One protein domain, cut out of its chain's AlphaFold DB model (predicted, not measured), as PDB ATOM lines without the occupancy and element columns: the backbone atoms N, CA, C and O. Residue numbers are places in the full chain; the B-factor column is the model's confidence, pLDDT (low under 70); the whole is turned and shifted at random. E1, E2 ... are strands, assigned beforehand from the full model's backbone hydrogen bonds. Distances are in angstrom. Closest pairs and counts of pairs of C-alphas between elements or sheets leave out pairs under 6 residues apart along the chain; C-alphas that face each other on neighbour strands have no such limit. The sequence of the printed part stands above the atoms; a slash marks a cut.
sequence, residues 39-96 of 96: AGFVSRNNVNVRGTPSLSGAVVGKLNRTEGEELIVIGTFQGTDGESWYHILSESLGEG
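Overview. This is residues 39 to 96 of the 96 residues of the protein "SH3 domain-containing protein" of Synergistaceae bacterium (UniProt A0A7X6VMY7). What does the model look like? A long, arched hairpin, E4 and E5, with short E1 along E4's other side, stands over a shorter hairpin, E2 and E3; the two small sheets are only partly face to face, with E2 near E5. What is it made of? The printed part has 58 residues with no named helix and five strands, E1 to E5 in chain order; the class is all strand, though under half of the residues, 28, are in named elements. One sheet has the order E1, E4, E5 and the other E2, E3, both antiparallel. How compact is it? It is compact, with a radius of gyration of the C-alphas of 10.7 A and spans of 29 by 20 by 19 A.

Along the chain. Where does the first strand begin? E1 is residues 39 to 41, 7.2 A long, from C-alpha 39 at (-19.837, -32.922, 43.371). Which strands follow? E2 is residues 47 to 50, 9.8 A, and E3 residues 59 to 63, 11.1 A. E4 is residues 70 to 78, 22.7 A, and E5 residues 84 to 90, 18.4 A, ending at C-alpha 90 at (-9.374, -33.642, 41.840).

Arrangement. How is the larger sheet paired? E1 and E4 are antiparallel, with N 40 and O 71 2.8 A apart. E4 and E5 form a hairpin, with N 77 and O 85 2.8 A apart; E4 bends by 63 degrees at residue 74, and the sheet is strongly twisted. What of the other hairpin? E2 and E3 have N 49 and O 61 2.9 A apart; E2 and E5 are near each other, while E2 and E4 are apart.

Size, cuts and confidence. How far does it reach? The two C-alphas farthest apart, those of Thr 66 and Thr 80, are 29.5 A apart. Are there cuts, long links or low confidence? The printed part has no cut and no long link, and residue 96, the chain's last, is under 70 in pLDDT.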
ATOM      1  N   ALA A  39     -20.423 -31.593  43.435       88.38
ATOM      2  CA  ALA A  39     -19.837 -32.922  43.371       88.38
ATOM      3  C   ALA A  39     -20.151 -33.588  42.022       88.38
ATOM      4  O   ALA A  39     -21.288 -33.542  41.540       88.38
ATOM      5  N   GLY A  40     -19.155 -34.234  41.424       87.12
ATOM      6  CA  GLY A  40     -19.265 -34.914  40.140       87.12
ATOM      7  C   GLY A  40     -18.453 -36.202  40.084       87.12
ATOM      8  O   GLY A  40     -17.480 -36.379  40.804       87.12
ATOM      9  N   PHE A  41     -18.848 -37.101  39.182       89.25
ATOM     10  CA  PHE A  41     -18.136 -38.354  38.921       89.25
ATOM     11  C   PHE A  41     -17.880 -38.526  37.429       89.25
ATOM     12  O   PHE A  41     -18.724 -38.201  36.586       89.25
ATOM     13  N   VAL A  42     -16.739 -39.124  37.091       89.50
ATOM     14  CA  VAL A  42     -16.424 -39.453  35.700       89.50
ATOM     15  C   VAL A  42     -17.214 -40.683  35.260       89.50
ATOM     16  O   VAL A  42     -17.129 -41.761  35.842       89.50
ATOM     17  N   SER A  43     -17.982 -40.543  34.180       88.81
ATOM     18  CA  SER A  43     -18.852 -41.616  33.675       88.81
ATOM     19  C   SER A  43     -18.144 -42.637  32.772       88.81
ATOM     20  O   SER A  43     -18.683 -43.726  32.535       88.81
ATOM     21  N   ARG A  44     -16.951 -42.305  32.260       89.12
ATOM     22  CA  ARG A  44     -16.168 -43.090  31.288       89.12
ATOM     23  C   ARG A  44     -14.719 -43.304  31.736       89.12
ATOM     24  O   ARG A  44     -14.229 -42.650  32.642       89.12
ATOM     25  N   ASN A  45     -14.038 -44.237  31.078       90.94
ATOM     26  CA  ASN A  45     -12.610 -44.484  31.284       90.94
ATOM     27  C   ASN A  45     -11.755 -43.655  30.323       90.94
ATOM     28  O   ASN A  45     -12.211 -43.330  29.223       90.94
ATOM     29  N   ASN A  46     -10.508 -43.383  30.717       90.25
ATOM     30  CA  ASN A  46      -9.505 -42.662  29.934       90.25
ATOM     31  C   ASN A  46     -10.008 -41.287  29.449       90.25
ATOM     32  O   ASN A  46      -9.848 -40.918  28.282       90.25
ATOM     33  N   VAL A  47     -10.642 -40.536  30.350       91.94
ATOM     34  CA  VAL A  47     -11.045 -39.146  30.109       91.94
ATOM     35  C   VAL A  47      -9.833 -38.250  30.328       91.94
ATOM     36  O   VAL A  47      -9.170 -38.352  31.352       91.94
ATOM     37  N   ASN A  48      -9.519 -37.391  29.358       93.69
ATOM     38  CA  ASN A  48      -8.385 -36.473  29.462       93.69
ATOM     39  C   ASN A  48      -8.782 -35.219  30.250       93.69
ATOM     40  O   ASN A  48      -9.773 -34.580  29.899       93.69
ATOM     41  N   VAL A  49      -7.957 -34.838  31.221       92.69
ATOM     42  CA  VAL A  49      -8.001 -33.536  31.903       92.69
ATOM     43  C   VAL A  49      -7.006 -32.614  31.206       92.69
ATOM     44  O   VAL A  49      -5.903 -33.054  30.849       92.69
ATOM     45  N   ARG A  50      -7.389 -31.366  30.930       94.31
ATOM     46  CA  ARG A  50      -6.601 -30.459  30.083       94.31
ATOM     47  C   ARG A  50      -6.497 -29.084  30.706       94.31
ATOM     48  O   ARG A  50      -7.505 -28.478  31.018       94.31
ATOM     49  N   GLY A  51      -5.291 -28.519  30.696       91.62
ATOM     50  CA  GLY A  51      -5.037 -27.192  31.271       91.62
ATOM     51  C   GLY A  51      -5.682 -26.017  30.521       91.62
ATOM     52  O   GLY A  51      -5.546 -24.874  30.941       91.62
ATOM     53  N   THR A  52      -6.355 -26.265  29.395       91.06
ATOM     54  CA  THR A  52      -7.177 -25.267  28.698       91.06
ATOM     55  C   THR A  52      -8.452 -25.933  28.178       91.06
ATOM     56  O   THR A  52      -8.346 -27.069  27.699       91.06
ATOM     57  N   PRO A  53      -9.604 -25.232  28.155       91.62
ATOM     58  CA  PRO A  53     -10.883 -25.758  27.669       91.62
ATOM     59  C   PRO A  53     -10.902 -25.869  26.131       91.62
ATOM     60  O   PRO A  53     -11.515 -25.074  25.420       91.62
ATOM     61  N   SER A  54     -10.112 -26.800  25.600       91.81
ATOM     62  CA  SER A  54      -9.952 -27.052  24.170       91.81
ATOM     63  C   SER A  54      -9.307 -28.415  23.924       91.81
ATOM     64  O   SER A  54      -8.371 -28.815  24.625       91.81
ATOM     65  N   LEU A  55      -9.708 -29.099  22.850       91.81
ATOM     66  CA  LEU A  55      -9.063 -30.339  22.398       91.81
ATOM     67  C   LEU A  55      -7.590 -30.165  21.993       91.81
ATOM     68  O   LEU A  55      -6.837 -31.143  22.006       91.81
ATOM     69  N   SER A  56      -7.170 -28.941  21.668       92.38
ATOM     70  CA  SER A  56      -5.772 -28.602  21.374       92.38
ATOM     71  C   SER A  56      -4.939 -28.317  22.629       92.38
ATOM     72  O   SER A  56      -3.718 -28.215  22.530       92.38
ATOM     73  N   GLY A  57      -5.572 -28.207  23.803       89.25
ATOM     74  CA  GLY A  57      -4.897 -27.989  25.080       89.25
ATOM     75  C   GLY A  57      -4.009 -29.156  25.497       89.25
ATOM     76  O   GLY A  57      -4.298 -30.309  25.177       89.25
ATOM     77  N   ALA A  58      -2.948 -28.883  26.256       92.88
ATOM     78  CA  ALA A  58      -2.105 -29.939  26.810       92.88
ATOM     79  C   ALA A  58      -2.904 -30.819  27.787       92.88
ATOM     80  O   ALA A  58      -3.651 -30.313  28.626       92.88
ATOM     81  N   VAL A  59      -2.743 -32.140  27.672       94.62
ATOM     82  CA  VAL A  59      -3.318 -33.096  28.625       94.62
ATOM     83  C   VAL A  59      -2.461 -33.074  29.886       94.62
ATOM     84  O   VAL A  59      -1.281 -33.413  29.823       94.62
ATOM     85  N   VAL A  60      -3.053 -32.663  31.005       93.44
ATOM     86  CA  VAL A  60      -2.384 -32.572  32.316       93.44
ATOM     87  C   VAL A  60      -2.622 -33.813  33.169       93.44
ATOM     88  O   VAL A  60      -1.839 -34.108  34.064       93.44
ATOM     89  N   GLY A  61      -3.654 -34.592  32.844       91.44
ATOM     90  CA  GLY A  61      -3.964 -35.826  33.549       91.44
ATOM     91  C   GLY A  61      -5.017 -36.661  32.836       91.44
ATOM     92  O   GLY A  61      -5.518 -36.305  31.764       91.44
ATOM     93  N   LYS A  62      -5.336 -37.810  33.430       92.12
ATOM     94  CA  LYS A  62      -6.357 -38.730  32.932       92.12
ATOM     95  C   LYS A  62      -7.142 -39.320  34.086       92.12
ATOM     96  O   LYS A  62      -6.538 -39.722  35.070       92.12
ATOM     97  N   LEU A  63      -8.451 -39.425  33.902       90.69
ATOM     98  CA  LEU A  63      -9.379 -39.970  34.885       90.69
ATOM     99  C   LEU A  63     -10.063 -41.226  34.355       90.69
ATOM    100  O   LEU A  63     -10.397 -41.322  33.161       90.69
ATOM    101  N   ASN A  64     -10.309 -42.181  35.249       90.88
ATOM    102  CA  ASN A  64     -11.069 -43.387  34.948       90.88
ATOM    103  C   ASN A  64     -12.292 -43.524  35.851       90.88
ATOM    104  O   ASN A  64     -12.247 -43.254  37.043       90.88
ATOM    105  N   ARG A  65     -13.385 -44.065  35.306       86.88
ATOM    106  CA  ARG A  65     -14.610 -44.332  36.074       86.88
ATOM    107  C   ARG A  65     -14.358 -45.250  37.274       86.88
ATOM    108  O   ARG A  65     -14.985 -45.087  38.314       86.88
ATOM    109  N   THR A  66     -13.492 -46.252  37.118       81.19
ATOM    110  CA  THR A  66     -13.247 -47.278  38.146       81.19
ATOM    111  C   THR A  66     -12.531 -46.734  39.385       81.19
ATOM    112  O   THR A  66     -12.569 -47.387  40.421       81.19
ATOM    113  N   GLU A  67     -11.924 -45.547  39.307       79.38
ATOM    114  CA  GLU A  67     -11.246 -44.919  40.448       79.38
ATOM    115  C   GLU A  67     -12.245 -44.411  41.497       79.38
ATOM    116  O   GLU A  67     -11.873 -44.249  42.653       79.38
ATOM    117  N   GLY A  68     -13.524 -44.234  41.129       72.06
ATOM    118  CA  GLY A  68     -14.574 -43.817  42.065       72.06
ATOM    119  C   GLY A  68     -14.328 -42.442  42.688       72.06
ATOM    120  O   GLY A  68     -14.966 -42.116  43.685       72.06
ATOM    121  N   GLU A  69     -13.409 -41.667  42.113       82.62
ATOM    122  CA  GLU A  69     -13.010 -40.362  42.611       82.62
ATOM    123  C   GLU A  69     -14.166 -39.368  42.477       82.62
ATOM    124  O   GLU A  69     -14.751 -39.205  41.399       82.62
ATOM    125  N   GLU A  70     -14.492 -38.725  43.595       86.69
ATOM    126  CA  GLU A  70     -15.398 -37.588  43.635       86.69
ATOM    127  C   GLU A  70     -14.623 -36.335  43.223       86.69
ATOM    128  O   GLU A  70     -13.597 -35.994  43.808       86.69
ATOM    129  N   LEU A  71     -15.109 -35.663  42.186       90.62
ATOM    130  CA  LEU A  71     -14.555 -34.414  41.686       90.62
ATOM    131  C   LEU A  71     -15.392 -33.249  42.188       90.62
ATOM    132  O   LEU A  71     -16.618 -33.349  42.269       90.62
ATOM    133  N   ILE A  72     -14.750 -32.111  42.412       91.12
ATOM    134  CA  ILE A  72     -15.452 -30.861  42.689       91.12
ATOM    135  C   ILE A  72     -15.452 -30.031  41.410       91.12
ATOM    136  O   ILE A  72     -14.414 -29.523  40.996       91.12
ATOM    137  N   VAL A  73     -16.610 -29.881  40.776       90.94
ATOM    138  CA  VAL A  73     -16.798 -28.982  39.634       90.94
ATOM    139  C   VAL A  73     -16.866 -27.558  40.163       90.94
ATOM    140  O   VAL A  73     -17.810 -27.207  40.863       90.94
ATOM    141  N   ILE A  74     -15.865 -26.746  39.840       90.75
ATOM    142  CA  ILE A  74     -15.735 -25.356  40.302       90.75
ATOM    143  C   ILE A  74     -16.136 -24.330  39.238       90.75
ATOM    144  O   ILE A  74     -16.181 -23.133  39.515       90.75
ATOM    145  N   GLY A  75     -16.437 -24.781  38.020       87.12
ATOM    146  CA  GLY A  75     -16.969 -23.924  36.973       87.12
ATOM    147  C   GLY A  75     -17.203 -24.651  35.658       87.12
ATOM    148  O   GLY A  75     -16.727 -25.766  35.442       87.12
ATOM    149  N   THR A  76     -17.910 -23.965  34.764       90.38
ATOM    150  CA  THR A  76     -18.169 -24.420  33.399       90.38
ATOM    151  C   THR A  76     -17.723 -23.341  32.420       90.38
ATOM    152  O   THR A  76     -18.001 -22.158  32.611       90.38
ATOM    153  N   PHE A  77     -17.029 -23.747  31.364       88.38
ATOM    154  CA  PHE A  77     -16.499 -22.877  30.322       88.38
ATOM    155  C   PHE A  77     -16.990 -23.339  28.956       88.38
ATOM    156  O   PHE A  77     -17.054 -24.537  28.683       88.38
ATOM    157  N   GLN A  78     -17.279 -22.394  28.063       91.38
ATOM    158  CA  GLN A  78     -17.461 -22.730  26.657       91.38
ATOM    159  C   GLN A  78     -16.085 -22.834  25.997       91.38
ATOM    160  O   GLN A  78     -15.325 -21.863  25.977       91.38
ATOM    161  N   GLY A  79     -15.754 -24.016  25.494       87.81
ATOM    162  CA  GLY A  79     -14.489 -24.255  24.822       87.81
ATOM    163  C   GLY A  79     -14.418 -23.585  23.458       87.81
ATOM    164  O   GLY A  79     -15.430 -23.250  22.838       87.81
ATOM    165  N   THR A  80     -13.196 -23.418  22.955       86.38
ATOM    166  CA  THR A  80     -12.962 -22.890  21.596       86.38
ATOM    167  C   THR A  80     -13.431 -23.844  20.495       86.38
ATOM    168  O   THR A  80     -13.547 -23.449  19.338       86.38
ATOM    169  N   ASP A  81     -13.711 -25.091  20.865       84.62
ATOM    170  CA  ASP A  81     -14.319 -26.140  20.054       84.62
ATOM    171  C   ASP A  81     -15.855 -26.083  20.027       84.62
ATOM    172  O   ASP A  81     -16.470 -26.828  19.269       84.62
ATOM    173  N   GLY A  82     -16.475 -25.187  20.802       87.19
ATOM    174  CA  GLY A  82     -17.930 -25.081  20.919       87.19
ATOM    175  C   GLY A  82     -18.551 -26.086  21.893       87.19
ATOM    176  O   GLY A  82     -19.772 -26.117  22.022       87.19
ATOM    177  N   GLU A  83     -17.735 -26.869  22.601       89.31
ATOM    178  CA  GLU A  83     -18.185 -27.842  23.598       89.31
ATOM    179  C   GLU A  83     -18.150 -27.245  25.008       89.31
ATOM    180  O   GLU A  83     -17.431 -26.274  25.272       89.31
ATOM    181  N   SER A  84     -18.943 -27.795  25.927       91.38
ATOM    182  CA  SER A  84     -18.907 -27.389  27.336       91.38
ATOM    183  C   SER A  84     -17.776 -28.108  28.067       91.38
ATOM    184  O   SER A  84     -17.708 -29.338  28.074       91.38
ATOM    185  N   TRP A  85     -16.915 -27.334  28.717       93.50
ATOM    186  CA  TRP A  85     -15.798 -27.808  29.526       93.50
ATOM    187  C   TRP A  85     -16.084 -27.572  31.001       93.50
ATOM    188  O   TRP A  85     -16.572 -26.509  31.376       93.50
ATOM    189  N   TYR A  86     -15.741 -28.548  31.834       92.38
ATOM    190  CA  TYR A  86     -15.841 -28.430  33.284       92.38
ATOM    191  C   TYR A  86     -14.456 -28.202  33.859       92.38
ATOM    192  O   TYR A  86     -13.524 -28.917  33.504       92.38
ATOM    193  N   HIS A  87     -14.350 -27.221  34.743       92.00
ATOM    194  CA  HIS A  87     -13.158 -27.004  35.543       92.00
ATOM    195  C   HIS A  87     -13.336 -27.732  36.864       92.00
ATOM    196  O   HIS A  87     -14.340 -27.515  37.555       92.00
ATOM    197  N   ILE A  88     -12.404 -28.629  37.175       92.62
ATOM    198  CA  ILE A  88     -12.537 -29.538  38.306       92.62
ATOM    199  C   ILE A  88     -11.369 -29.407  39.278       92.62
ATOM    200  O   ILE A  88     -10.249 -29.056  38.913       92.62
ATOM    201  N   LEU A  89     -11.648 -29.715  40.539       90.62
ATOM    202  CA  LEU A  89     -10.643 -30.062  41.532       90.62
ATOM    203  C   LEU A  89     -10.732 -31.564  41.776       90.62
ATOM    204  O   LEU A  89     -11.796 -32.095  42.105       90.62
ATOM    205  N   SER A  90      -9.599 -32.224  41.597       87.44
ATOM    206  CA  SER A  90      -9.374 -33.642  41.840       87.44
ATOM    207  C   SER A  90      -8.396 -33.787  43.002       87.44
ATOM    208  O   SER A  90      -7.421 -33.040  43.099       87.44
ATOM    209  N   GLU A  91      -8.629 -34.757  43.883       84.62
ATOM    210  CA  GLU A  91      -7.672 -35.074  44.947       84.62
ATOM    211  C   GLU A  91      -6.396 -35.700  44.372       84.62
ATOM    212  O   GLU A  91      -5.302 -35.478  44.891       84.62
ATOM    213  N   SER A  92      -6.531 -36.477  43.290       81.06
ATOM    214  CA  SER A  92      -5.427 -37.220  42.682       81.06
ATOM    215  C   SER A  92      -4.600 -36.392  41.687       81.06
ATOM    216  O   SER A  92      -3.381 -36.564  41.615       81.06
ATOM    217  N   LEU A  93      -5.237 -35.483  40.942       80.88
ATOM    218  CA  LEU A  93      -4.610 -34.684  39.879       80.88
ATOM    219  C   LEU A  93      -4.450 -33.198  40.227       80.88
ATOM    220  O   LEU A  93      -3.663 -32.513  39.574       80.88
ATOM    221  N   GLY A  94      -5.160 -32.694  41.238       79.75
ATOM    222  CA  GLY A  94      -5.238 -31.264  41.535       79.75
ATOM    223  C   GLY A  94      -6.255 -30.526  40.655       79.75
ATOM    224  O   GLY A  94      -7.288 -31.079  40.284       79.75
ATOM    225  N   GLU A  95      -5.985 -29.255  40.364       77.75
ATOM    226  CA  GLU A  95      -6.832 -28.388  39.528       77.75
ATOM    227  C   GLU A  95      -6.575 -28.630  38.031       77.75
ATOM    228  O   GLU A  95      -5.414 -28.709  37.611       77.75
ATOM    229  N   GLY A  96      -7.637 -28.730  37.218       68.00
ATOM    230  CA  GLY A  96      -7.508 -28.838  35.759       68.00
ATOM    231  C   GLY A  96      -8.788 -29.089  34.977       68.00
ATOM    232  O   GLY A  96      -9.899 -29.034  35.553       68.00
TER     233      GLY A  96